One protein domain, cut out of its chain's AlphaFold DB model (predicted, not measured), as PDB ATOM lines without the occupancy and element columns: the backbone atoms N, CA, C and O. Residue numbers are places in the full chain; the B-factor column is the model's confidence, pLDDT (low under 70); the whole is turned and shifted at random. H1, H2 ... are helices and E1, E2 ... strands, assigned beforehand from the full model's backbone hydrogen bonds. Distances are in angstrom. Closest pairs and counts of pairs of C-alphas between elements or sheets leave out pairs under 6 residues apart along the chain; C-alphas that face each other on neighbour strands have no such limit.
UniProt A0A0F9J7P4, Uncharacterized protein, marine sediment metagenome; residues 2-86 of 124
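What this domain is: This is residues 2 to 86 of the 124 residues of an uncharacterized protein of marine sediment metagenome (UniProt A0A0F9J7P4). One strongly twisted sheet of four strands, E3 to E6, has the single long helix H1 packed over one face, running along the strands above E3 and E4. A small two-strand hairpin, E1 and E2, sits by the first residues of H1, at the other end of the model from E5 and E6. The printed part has 85 residues with one named helix and six named strands, in the order E1 E2 H1 E3 E4 E5 E6. The large sheet has the order E3 - E4 - E5 - E6 and is antiparallel throughout, and the class is mixed, helices and strands. The whole is only just compact, close to loose, with a radius of gyration of the C-alphas of 14.1 A and spans of 39 by 30 by 25 A.

How they stand to each other: E3, residues 50 to 55, E4, residues 59 to 65, E5, residues 68 to 71, and E6, residues 81 to 84, form a meander, each strand the antiparallel neighbour of the one before. E3 and E4 are a hairpin with N 50 and O 64 at 2.8 A and N 60 and O 54 at 2.8 A, within hydrogen-bond range. In the hairpin E4 and E5, N 70 and O 63 are 2.8 A apart; in the hairpin E5 and E6, N 71 and O 81 are 2.8 A apart. E3 and E6 are the edge strands, and they are apart. H1, residues 28 to 45, is on this sheet at a height over the sheet of 8.1 A, in two layers, a helix on one face of a sheet. It lies over E3 and E4 and runs along the strands, at 23 degrees to E3 on the local plane. Its closest C-alphas to E3 are those of Ala 38 and Pro 51, 5.0 A, and to E4 those of Ala 38 and Tyr 61, 5.7 A. H1 and E5 are near each other, with 5 pairs of C-alphas within 10 A. In H1 every O i to N i+4 pair is within hydrogen-bond range. E1, residues 10 to 12, and E2, residues 16 to 18, are an antiparallel hairpin with N 12 and O 16 at 2.8 A. The closest C-alphas of E2 and H1 are those of Tyr 17 and Arg 28, 5.1 A. E1 and H1 are only just apart, at 8.2 A.

Where its parts are: E1 begins at C-alpha 10, (-3.841, 9.596, -11.401). H1 measures 25.8 A from first to last C-alpha, from (-5.668, 5.196, -19.535) to (-31.066, 7.949, -23.115). E4 measures 20.4 A, E3 17.0 A, E6 10.3 A, E5 10.0 A, E2 6.2 A and E1 6.1 A. E6 ends at C-alpha 84, (-33.875, 5.400, -7.513).

The domain as a whole: The C-alphas of Thr 2 and Gly 46, the two farthest apart, are 42.9 A apart. The printed part has no cut, and no link is long. Mean pLDDT of the printed part is 92.2, and residues 2 to 3 are under 70.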
ATOM      1  N   THR A   2      -5.390   5.918  10.728       52.34
ATOM      2  CA  THR A   2      -6.161   5.304   9.647       52.34
ATOM      3  C   THR A   2      -5.683   5.993   8.382       52.34
ATOM      4  O   THR A   2      -6.048   7.144   8.158       52.34
ATOM      5  N   ASP A   3      -4.784   5.356   7.633       63.25
ATOM      6  CA  ASP A   3      -4.428   5.861   6.310       63.25
ATOM      7  C   ASP A   3      -5.719   5.902   5.492       63.25
ATOM      8  O   ASP A   3      -6.356   4.877   5.241       63.25
ATOM      9  N   GLU A   4      -6.163   7.114   5.183       80.31
ATOM     10  CA  GLU A   4      -7.384   7.348   4.433       80.31
ATOM     11  C   GLU A   4      -7.221   6.731   3.037       80.31
ATOM     12  O   GLU A   4      -6.201   6.919   2.365       80.31
ATOM     13  N   ILE A   5      -8.198   5.925   2.618       83.25
ATOM     14  CA  ILE A   5      -8.136   5.221   1.338       83.25
ATOM     15  C   ILE A   5      -8.277   6.253   0.215       83.25
ATOM     16  O   ILE A   5      -9.349   6.810  -0.009       83.25
ATOM     17  N   ASP A   6      -7.186   6.496  -0.506       86.56
ATOM     18  CA  ASP A   6      -7.133   7.479  -1.586       86.56
ATOM     19  C   ASP A   6      -7.641   6.901  -2.915       86.56
ATOM     20  O   ASP A   6      -6.952   6.119  -3.584       86.56
ATOM     21  N   TRP A   7      -8.839   7.348  -3.294       90.19
ATOM     22  CA  TRP A   7      -9.544   7.019  -4.536       90.19
ATOM     23  C   TRP A   7      -9.289   8.007  -5.682       90.19
ATOM     24  O   TRP A   7      -9.939   7.922  -6.720       90.19
ATOM     25  N   THR A   8      -8.343   8.941  -5.547       90.69
ATOM     26  CA  THR A   8      -8.077   9.958  -6.578       90.69
ATOM     27  C   THR A   8      -7.349   9.340  -7.778       90.69
ATOM     28  O   THR A   8      -6.170   8.965  -7.648       90.69
ATOM     29  N   PRO A   9      -7.973   9.260  -8.971       90.00
ATOM     30  CA  PRO A   9      -7.339   8.660 -10.138       90.00
ATOM     31  C   PRO A   9      -6.179   9.520 -10.633       90.00
ATOM     32  O   PRO A   9      -6.288  10.740 -10.761       90.00
ATOM     33  N   ARG A  10      -5.042   8.892 -10.937       92.12
ATOM     34  CA  ARG A  10      -3.841   9.596 -11.401       92.12
ATOM     35  C   ARG A  10      -2.965   8.702 -12.257       92.12
ATOM     36  O   ARG A  10      -3.065   7.479 -12.222       92.12
ATOM     37  N   LYS A  11      -2.066   9.326 -13.019       93.62
ATOM     38  CA  LYS A  11      -1.032   8.592 -13.749       93.62
ATOM     39  C   LYS A  11      -0.001   8.061 -12.752       93.62
ATOM     40  O   LYS A  11       0.665   8.834 -12.072       93.62
ATOM     41  N   LEU A  12       0.121   6.745 -12.682       88.44
ATOM     42  CA  LEU A  12       1.066   6.020 -11.840       88.44
ATOM     43  C   LEU A  12       2.156   5.359 -12.715       88.44
ATOM     44  O   LEU A  12       1.997   5.261 -13.940       88.44
ATOM     45  N   PRO A  13       3.283   4.910 -12.121       89.12
ATOM     46  CA  PRO A  13       4.328   4.185 -12.845       89.12
ATOM     47  C   PRO A  13       3.792   2.987 -13.646       89.12
ATOM     48  O   PRO A  13       2.753   2.412 -13.326       89.12
ATOM     49  N   GLY A  14       4.489   2.616 -14.725       87.62
ATOM     50  CA  GLY A  14       4.065   1.505 -15.589       87.62
ATOM     51  C   GLY A  14       2.799   1.789 -16.414       87.62
ATOM     52  O   GLY A  14       2.108   0.862 -16.842       87.62
ATOM     53  N   GLY A  15       2.455   3.067 -16.614       90.50
ATOM     54  CA  GLY A  15       1.315   3.488 -17.437       90.50
ATOM     55  C   GLY A  15      -0.053   3.236 -16.799       90.50
ATOM     56  O   GLY A  15      -1.059   3.223 -17.507       90.50
ATOM     57  N   VAL A  16      -0.096   3.001 -15.487       94.19
ATOM     58  CA  VAL A  16      -1.343   2.853 -14.731       94.19
ATOM     59  C   VAL A  16      -2.068   4.201 -14.659       94.19
ATOM     60  O   VAL A  16      -1.446   5.253 -14.502       94.19
ATOM     61  N   TYR A  17      -3.386   4.164 -14.804       94.81
ATOM     62  CA  TYR A  17      -4.300   5.285 -14.664       94.81
ATOM     63  C   TYR A  17      -5.550   4.812 -13.917       94.81
ATOM     64  O   TYR A  17      -6.559   4.436 -14.516       94.81
ATOM     65  N   CYS A  18      -5.402   4.772 -12.599       94.62
ATOM     66  CA  CYS A  18      -6.436   4.579 -11.590       94.62
ATOM     67  C   CYS A  18      -5.875   5.068 -10.242       94.62
ATOM     68  O   CYS A  18      -4.696   5.438 -10.157       94.62
ATOM     69  N   SER A  19      -6.674   5.087  -9.183       93.00
ATOM     70  CA  SER A  19      -6.175   5.328  -7.833       93.00
ATOM     71  C   SER A  19      -5.373   4.131  -7.319       93.00
ATOM     72  O   SER A  19      -5.383   3.035  -7.891       93.00
ATOM     73  N   ARG A  20      -4.670   4.338  -6.200       89.44
ATOM     74  CA  ARG A  20      -3.994   3.241  -5.494       89.44
ATOM     75  C   ARG A  20      -5.006   2.264  -4.894       89.44
ATOM     76  O   ARG A  20      -4.771   1.061  -4.944       89.44
ATOM     77  N   ALA A  21      -6.122   2.781  -4.382       90.81
ATOM     78  CA  ALA A  21      -7.186   1.993  -3.773       90.81
ATOM     79  C   ALA A  21      -7.861   1.026  -4.757       90.81
ATOM     80  O   ALA A  21      -8.289  -0.055  -4.360       90.81
ATOM     81  N   CYS A  22      -7.889   1.362  -6.051       92.25
ATOM     82  CA  CYS A  22      -8.463   0.503  -7.082       92.25
ATOM     83  C   CYS A  22      -7.798  -0.884  -7.176       92.25
ATOM     84  O   CYS A  22      -8.457  -1.829  -7.597       92.25
ATOM     85  N   GLY A  23      -6.504  -1.027  -6.872       89.25
ATOM     86  CA  GLY A  23      -5.812  -2.326  -6.794       89.25
ATOM     87  C   GLY A  23      -5.628  -3.131  -8.098       89.25
ATOM     88  O   GLY A  23      -4.827  -4.059  -8.116       89.25
ATOM     89  N   ILE A  24      -6.309  -2.786  -9.200       93.00
ATOM     90  CA  ILE A  24      -6.277  -3.532 -10.480       93.00
ATOM     91  C   ILE A  24      -5.143  -3.084 -11.413       93.00
ATOM     92  O   ILE A  24      -4.691  -3.852 -12.260       93.00
ATOM     93  N   GLY A  25      -4.674  -1.840 -11.283       93.25
ATOM     94  CA  GLY A  25      -3.661  -1.291 -12.188       93.25
ATOM     95  C   GLY A  25      -4.208  -0.968 -13.584       93.25
ATOM     96  O   GLY A  25      -3.516  -1.193 -14.585       93.25
ATOM     97  N   CYS A  26      -5.436  -0.439 -13.648       95.56
ATOM     98  CA  CYS A  26      -6.095  -0.030 -14.890       95.56
ATOM     99  C   CYS A  26      -5.226   0.935 -15.700       95.56
ATOM    100  O   CYS A  26      -4.365   1.632 -15.165       95.56
ATOM    101  N   LYS A  27      -5.442   0.995 -17.009       95.75
ATOM    102  CA  LYS A  27      -4.712   1.860 -17.936       95.75
ATOM    103  C   LYS A  27      -5.594   3.006 -18.409       95.75
ATOM    104  O   LYS A  27      -6.818   2.955 -18.334       95.75
ATOM    105  N   ARG A  28      -4.959   4.030 -18.986       95.00
ATOM    106  CA  ARG A  28      -5.668   5.196 -19.535       95.00
ATOM    107  C   ARG A  28      -6.716   4.805 -20.586       95.00
ATOM    108  O   ARG A  28      -7.810   5.347 -20.567       95.00
ATOM    109  N   LYS A  29      -6.421   3.797 -21.415       96.56
ATOM    110  CA  LYS A  29      -7.377   3.252 -22.391       96.56
ATOM    111  C   LYS A  29      -8.667   2.711 -21.754       96.56
ATOM    112  O   LYS A  29      -9.712   2.778 -22.385       96.56
ATOM    113  N   ASP A  30      -8.598   2.185 -20.529       96.06
ATOM    114  CA  ASP A  30      -9.756   1.604 -19.842       96.06
ATOM    115  C   ASP A  30     -10.675   2.730 -19.342       96.06
ATOM    116  O   ASP A  30     -11.891   2.660 -19.508       96.06
ATOM    117  N   TYR A  31     -10.078   3.814 -18.829       96.25
ATOM    118  CA  TYR A  31     -10.787   5.057 -18.520       96.25
ATOM    119  C   TYR A  31     -11.433   5.663 -19.768       96.25
ATOM    120  O   TYR A  31     -12.632   5.934 -19.772       96.25
ATOM    121  N   ASP A  32     -10.662   5.837 -20.846       97.56
ATOM    122  CA  ASP A  32     -11.163   6.435 -22.088       97.56
ATOM    123  C   ASP A  32     -12.319   5.597 -22.673       97.56
ATOM    124  O   ASP A  32     -13.309   6.145 -23.160       97.56
ATOM    125  N   GLN A  33     -12.243   4.264 -22.562       97.50
ATOM    126  CA  GLN A  33     -13.324   3.360 -22.948       97.50
ATOM    127  C   GLN A  33     -14.572   3.538 -22.073       97.50
ATOM    128  O   GLN A  33     -15.678   3.570 -22.616       97.50
ATOM    129  N   ALA A  34     -14.424   3.663 -20.752       97.31
ATOM    130  CA  ALA A  34     -15.546   3.918 -19.846       97.31
ATOM    131  C   ALA A  34     -16.212   5.270 -20.144       97.31
ATOM    132  O   ALA A  34     -17.432   5.328 -20.271       97.31
ATOM    133  N   VAL A  35     -15.423   6.327 -20.370       98.19
ATOM    134  CA  VAL A  35     -15.914   7.657 -20.773       98.19
ATOM    135  C   VAL A  35     -16.682   7.592 -22.091       98.19
ATOM    136  O   VAL A  35     -17.801   8.100 -22.180       98.19
ATOM    137  N   ALA A  36     -16.129   6.931 -23.111       98.44
ATOM    138  CA  ALA A  36     -16.794   6.791 -24.403       98.44
ATOM    139  C   ALA A  36     -18.104   5.992 -24.295       98.44
ATOM    140  O   ALA A  36     -19.098   6.342 -24.934       98.44
ATOM    141  N   SER A  37     -18.127   4.931 -23.487       98.12
ATOM    142  CA  SER A  37     -19.332   4.133 -23.243       98.12
ATOM    143  C   SER A  37     -20.396   4.917 -22.471       98.12
ATOM    144  O   SER A  37     -21.565   4.877 -22.854       98.12
ATOM    145  N   ALA A  38     -20.000   5.690 -21.455       98.25
ATOM    146  CA  ALA A  38     -20.896   6.559 -20.696       98.25
ATOM    147  C   ALA A  38     -21.533   7.624 -21.594       98.25
ATOM    148  O   ALA A  38     -22.749   7.799 -21.583       98.25
ATOM    149  N   ALA A  39     -20.729   8.280 -22.437       98.38
ATOM    150  CA  ALA A  39     -21.212   9.276 -23.388       98.38
ATOM    151  C   ALA A  39     -22.205   8.676 -24.399       98.38
ATOM    152  O   ALA A  39     -23.249   9.268 -24.665       98.38
ATOM    153  N   LYS A  40     -21.925   7.475 -24.926       98.31
ATOM    154  CA  LYS A  40     -22.854   6.752 -25.813       98.31
ATOM    155  C   LYS A  40     -24.165   6.403 -25.110       98.31
ATOM    156  O   LYS A  40     -25.227   6.533 -25.716       98.31
ATOM    157  N   LEU A  41     -24.101   5.959 -23.855       98.06
ATOM    158  CA  LEU A  41     -25.292   5.640 -23.073       98.06
ATOM    159  C   LEU A  41     -26.122   6.899 -22.790       98.06
ATOM    160  O   LEU A  41     -27.333   6.867 -22.986       98.06
ATOM    161  N   ALA A  42     -25.480   8.008 -22.415       98.25
ATOM    162  CA  ALA A  42     -26.154   9.284 -22.178       98.25
ATOM    163  C   ALA A  42     -26.853   9.780 -23.451       98.25
ATOM    164  O   ALA A  42     -28.044  10.077 -23.429       98.25
ATOM    165  N   ALA A  43     -26.153   9.749 -24.590       97.94
ATOM    166  CA  ALA A  43     -26.727  10.109 -25.884       97.94
ATOM    167  C   ALA A  43     -27.926   9.225 -26.268       97.94
ATOM    168  O   ALA A  43     -28.907   9.724 -26.811       97.94
ATOM    169  N   ARG A  44     -27.871   7.921 -25.963       97.56
ATOM    170  CA  ARG A  44     -28.982   6.987 -26.199       97.56
ATOM    171  C   ARG A  44     -30.198   7.287 -25.321       97.56
ATOM    172  O   ARG A  44     -31.318   7.140 -25.796       97.56
ATOM    173  N   MET A  45     -29.984   7.644 -24.057       96.12
ATOM    174  CA  MET A  45     -31.066   7.949 -23.115       96.12
ATOM    175  C   MET A  45     -31.703   9.320 -23.368       96.12
ATOM    176  O   MET A  45     -32.867   9.526 -23.031       96.12
ATOM    177  N   GLY A  46     -30.969  10.234 -24.003       95.38
ATOM    178  CA  GLY A  46     -31.479  11.529 -24.431       95.38
ATOM    179  C   GLY A  46     -31.357  12.614 -23.363       95.38
ATOM    180  O   GLY A  46     -30.493  12.574 -22.488       95.38
ATOM    181  N   VAL A  47     -32.202  13.639 -23.483       94.25
ATOM    182  CA  VAL A  47     -32.094  14.886 -22.711       94.25
ATOM    183  C   VAL A  47     -32.177  14.634 -21.200       94.25
ATOM    184  O   VAL A  47     -33.004  13.860 -20.719       94.25
ATOM    185  N   GLY A  48     -31.309  15.315 -20.447       94.25
ATOM    186  CA  GLY A  48     -31.268  15.276 -18.982       94.25
ATOM    187  C   GLY A  48     -30.456  14.124 -18.388       94.25
ATOM    188  O   GLY A  48     -30.138  14.178 -17.202       94.25
ATOM    189  N   TRP A  49     -30.078  13.123 -19.187       97.50
ATOM    190  CA  TRP A  49     -29.198  12.042 -18.746       97.50
ATOM    191  C   TRP A  49     -27.729  12.438 -18.887       97.50
ATOM    192  O   TRP A  49     -27.257  12.756 -19.979       97.50
ATOM    193  N   LEU A  50     -26.996  12.399 -17.778       97.81
ATOM    194  CA  LEU A  50     -25.592  12.790 -17.705       97.81
ATOM    195  C   LEU A  50     -24.703  11.567 -17.465       97.81
ATOM    196  O   LEU A  50     -25.052  10.716 -16.647       97.81
ATOM    197  N   PRO A  51     -23.553  11.450 -18.151       98.25
ATOM    198  CA  PRO A  51     -22.616  10.367 -17.900       98.25
ATOM    199  C   PRO A  51     -21.945  10.543 -16.536       98.25
ATOM    200  O   PRO A  51     -21.514  11.640 -16.181       98.25
ATOM    201  N   HIS A  52     -21.778   9.442 -15.813       97.62
ATOM    202  CA  HIS A  52     -20.976   9.388 -14.599       97.62
ATOM    203  C   HIS A  52     -20.004   8.206 -14.689       97.62
ATOM    204  O   HIS A  52     -20.378   7.106 -15.095       97.62
ATOM    205  N   VAL A  53     -18.731   8.460 -14.384       96.94
ATOM    206  CA  VAL A  53     -17.623   7.505 -14.518       96.94
ATOM    207  C   VAL A  53     -16.836   7.508 -13.221       96.94
ATOM    208  O   VAL A  53     -16.413   8.567 -12.758       96.94
ATOM    209  N   TRP A  54     -16.605   6.327 -12.660       94.94
ATOM    210  CA  TRP A  54     -15.847   6.155 -11.424       94.94
ATOM    211  C   TRP A  54     -14.999   4.891 -11.495       94.94
ATOM    212  O   TRP A  54     -15.119   4.082 -12.417       94.94
ATOM    213  N   GLU A  55     -14.139   4.707 -10.503       92.19
ATOM    214  CA  GLU A  55     -13.332   3.505 -10.371       92.19
ATOM    215  C   GLU A  55     -13.564   2.799  -9.037       92.19
ATOM    216  O   GLU A  55     -13.704   3.426  -7.991       92.19
ATOM    217  N   ASN A  56     -13.621   1.472  -9.096       90.81
ATOM    218  CA  ASN A  56     -13.638   0.570  -7.950       90.81
ATOM    219  C   ASN A  56     -13.345  -0.845  -8.459       90.81
ATOM    220  O   ASN A  56     -14.224  -1.484  -9.034       90.81
ATOM    221  N   LEU A  57     -12.108  -1.324  -8.299       91.56
ATOM    222  CA  LEU A  57     -11.655  -2.584  -8.906       91.56
ATOM    223  C   LEU A  57     -11.864  -2.617 -10.439       91.56
ATOM    224  O   LEU A  57     -12.259  -3.633 -11.008       91.56
ATOM    225  N   GLY A  58     -11.610  -1.496 -11.114       93.88
ATOM    226  CA  GLY A  58     -11.903  -1.298 -12.535       93.88
ATOM    227  C   GLY A  58     -12.588   0.041 -12.786       93.88
ATOM    228  O   GLY A  58     -13.085   0.661 -11.847       93.88
ATOM    229  N   TRP A  59     -12.615   0.482 -14.046       95.00
ATOM    230  CA  TRP A  59     -13.397   1.645 -14.467       95.00
ATOM    231  C   TRP A  59     -14.837   1.236 -14.769       95.00
ATOM    232  O   TRP A  59     -15.078   0.315 -15.550       95.00
ATOM    233  N   HIS A  60     -15.780   1.953 -14.172       95.38
ATOM    234  CA  HIS A  60     -17.216   1.745 -14.308       95.38
ATOM    235  C   HIS A  60     -17.879   3.002 -14.848       95.38
ATOM    236  O   HIS A  60     -17.306   4.094 -14.820       95.38
ATOM    237  N   TYR A  61     -19.101   2.843 -15.341       97.56
ATOM    238  CA  TYR A  61     -19.908   3.966 -15.773       97.56
ATOM    239  C   TYR A  61     -21.392   3.710 -15.557       97.56
ATOM    240  O   TYR A  61     -21.846   2.569 -15.501       97.56
ATOM    241  N   GLU A  62     -22.138   4.798 -15.481       97.69
ATOM    242  CA  GLU A  62     -23.590   4.853 -15.432       97.69
ATOM    243  C   GLU A  62     -24.046   6.141 -16.125       97.69
ATOM    244  O   GLU A  62     -23.231   6.969 -16.556       97.69
ATOM    245  N   VAL A  63     -25.355   6.327 -16.217       98.25
ATOM    246  CA  VAL A  63     -25.937   7.640 -16.504       98.25
ATOM    247  C   VAL A  63     -26.917   8.020 -15.415       98.25
ATOM    248  O   VAL A  63     -27.626   7.159 -14.899       98.25
ATOM    249  N   THR A  64     -26.978   9.301 -15.080       96.75
ATOM    250  CA  THR A  64     -27.843   9.823 -14.023       96.75
ATOM    251  C   THR A  64     -28.814  10.862 -14.573       96.75
ATOM    252  O   THR A  64     -28.473  11.626 -15.475       96.75
ATOM    253  N   LYS A  65     -30.036  10.891 -14.037       94.25
ATOM    254  CA  LYS A  65     -31.020  11.960 -14.261       94.25
ATOM    255  C   LYS A  65     -31.771  12.197 -12.958       94.25
ATOM    256  O   LYS A  65     -32.545  11.350 -12.516       94.25
ATOM    257  N   GLY A  66     -31.515  13.344 -12.330       90.38
ATOM    258  CA  GLY A  66     -32.071  13.678 -11.021       90.38
ATOM    259  C   GLY A  66     -31.747  12.600  -9.986       90.38
ATOM    260  O   GLY A  66     -30.598  12.426  -9.591       90.38
ATOM    261  N   VAL A  67     -32.774  11.871  -9.566       89.62
ATOM    262  CA  VAL A  67     -32.698  10.841  -8.525       89.62
ATOM    263  C   VAL A  67     -32.471   9.433  -9.071       89.62
ATOM    264  O   VAL A  67     -32.354   8.500  -8.286       89.62
ATOM    265  N   ALA A  68     -32.414   9.255 -10.390       92.56
ATOM    266  CA  ALA A  68     -32.231   7.950 -11.008       92.56
ATOM    267  C   ALA A  68     -30.804   7.758 -11.537       92.56
ATOM    268  O   ALA A  68     -30.226   8.683 -12.114       92.56
ATOM    269  N   SER A  69     -30.269   6.542 -11.415       95.19
ATOM    270  CA  SER A  69     -29.070   6.088 -12.130       95.19
ATOM    271  C   SER A  69     -29.354   4.809 -12.917       95.19
ATOM    272  O   SER A  69     -29.992   3.887 -12.413       95.19
ATOM    273  N   ILE A  70     -28.895   4.745 -14.168       96.00
ATOM    274  CA  ILE A  70     -28.940   3.539 -15.002       96.00
ATOM    275  C   ILE A  70     -27.532   2.979 -15.135       96.00
ATOM    276  O   ILE A  70     -26.647   3.615 -15.713       96.00
ATOM    277  N   HIS A  71     -27.366   1.745 -14.677       95.94
ATOM    278  CA  HIS A  71     -26.134   0.987 -14.788       95.94
ATOM    279  C   HIS A  71     -26.209   0.046 -15.997       95.94
ATOM    280  O   HIS A  71     -27.215  -0.655 -16.175       95.94
ATOM    281  N   PRO A  72     -25.165   0.007 -16.839       95.81
ATOM    282  CA  PRO A  72     -25.033  -0.981 -17.900       95.81
ATOM    283  C   PRO A  72     -24.791  -2.386 -17.319       95.81
ATOM    284  O   PRO A  72     -24.381  -2.514 -16.162       95.81
ATOM    285  N   PRO A  73     -24.960  -3.445 -18.131       92.88
ATOM    286  CA  PRO A  73     -24.448  -4.768 -17.787       92.88
ATOM    287  C   PRO A  73     -22.963  -4.709 -17.395       92.88
ATOM    288  O   PRO A  73     -22.160  -4.060 -18.071       92.88
ATOM    289  N   GLY A  74     -22.590  -5.407 -16.324       85.38
ATOM    290  CA  GLY A  74     -21.234  -5.409 -15.778       85.38
ATOM    291  C   GLY A  74     -21.044  -6.450 -14.674       85.38
ATOM    292  O   GLY A  74     -21.948  -6.730 -13.885       85.38
ATOM    293  N   GLY A  75     -19.852  -7.051 -14.607       80.06
ATOM    294  CA  GLY A  75     -19.528  -8.081 -13.617       80.06
ATOM    295  C   GLY A  75     -20.487  -9.277 -13.680       80.06
ATOM    296  O   GLY A  75     -20.473 -10.034 -14.645       80.06
ATOM    297  N   ARG A  76     -21.306  -9.456 -12.633       79.62
ATOM    298  CA  ARG A  76     -22.323 -10.526 -12.538       79.62
ATOM    299  C   ARG A  76     -23.710 -10.113 -13.043       79.62
ATOM    300  O   ARG A  76     -24.589 -10.963 -13.135       79.62
ATOM    301  N   VAL A  77     -23.923  -8.831 -13.334       82.62
ATOM    302  CA  VAL A  77     -25.208  -8.302 -13.801       82.62
ATOM    303  C   VAL A  77     -25.204  -8.296 -15.327       82.62
ATOM    304  O   VAL A  77     -24.360  -7.657 -15.949       82.62
ATOM    305  N   THR A  78     -26.133  -9.027 -15.939       89.50
ATOM    306  CA  THR A  78     -26.173  -9.244 -17.397       89.50
ATOM    307  C   THR A  78     -27.123  -8.303 -18.138       89.50
ATOM    308  O   THR A  78     -27.128  -8.278 -19.367       89.50
ATOM    309  N   THR A  79     -27.910  -7.509 -17.416       94.44
ATOM    310  CA  THR A  79     -28.902  -6.577 -17.966       94.44
ATOM    311  C   THR A  79     -28.647  -5.154 -17.482       94.44
ATOM    312  O   THR A  79     -27.841  -4.929 -16.583       94.44
ATOM    313  N   TYR A  80     -29.331  -4.181 -18.084       95.06
ATOM    314  CA  TYR A  80     -29.386  -2.837 -17.515       95.06
ATOM    315  C   TYR A  80     -30.170  -2.863 -16.202       95.06
ATOM    316  O   TYR A  80     -31.172  -3.576 -16.096       95.06
ATOM    317  N   SER A  81     -29.738  -2.049 -15.247       93.06
ATOM    318  CA  SER A  81     -30.425  -1.840 -13.971       93.06
ATOM    319  C   SER A  81     -30.651  -0.354 -13.759       93.06
ATOM    320  O   SER A  81     -29.774   0.446 -14.077       93.06
ATOM    321  N   ILE A  82     -31.804   0.018 -13.208       91.75
ATOM    322  CA  ILE A  82     -32.093   1.389 -12.785       91.75
ATOM    323  C   ILE A  82     -32.265   1.427 -11.268       91.75
ATOM    324  O   ILE A  82     -32.923   0.556 -10.698       91.75
ATOM    325  N   TYR A  83     -31.680   2.432 -10.629       89.81
ATOM    326  CA  TYR A  83     -31.805   2.687  -9.199       89.81
ATOM    327  C   TYR A  83     -32.435   4.058  -8.989       89.81
ATOM    328  O   TYR A  83     -32.033   5.026  -9.628       89.81
ATOM    329  N   PHE A  84     -33.404   4.137  -8.076       87.31
ATOM    330  CA  PHE A  84     -33.875   5.400  -7.513       87.31
ATOM    331  C   PHE A  84     -33.080   5.676  -6.232       87.31
ATOM    332  O   PHE A  84     -33.288   5.040  -5.201       87.31
ATOM    333  N   ASN A  85     -32.160   6.631  -6.302       83.88
ATOM    334  CA  ASN A  85     -31.197   6.980  -5.257       83.88
ATOM    335  C   ASN A  85     -31.801   7.835  -4.124       83.88
ATOM    336  O   ASN A  85     -31.079   8.411  -3.316       83.88
ATOM    337  N   THR A  86     -33.126   7.929  -4.054       77.94
ATOM    338  CA  THR A  86     -33.876   8.672  -3.033       77.94
ATOM    339  C   THR A  86     -34.250   7.846  -1.820       77.94
ATOM    340  O   THR A  86     -34.532   8.421  -0.766       77.94
TER     341      THR A  86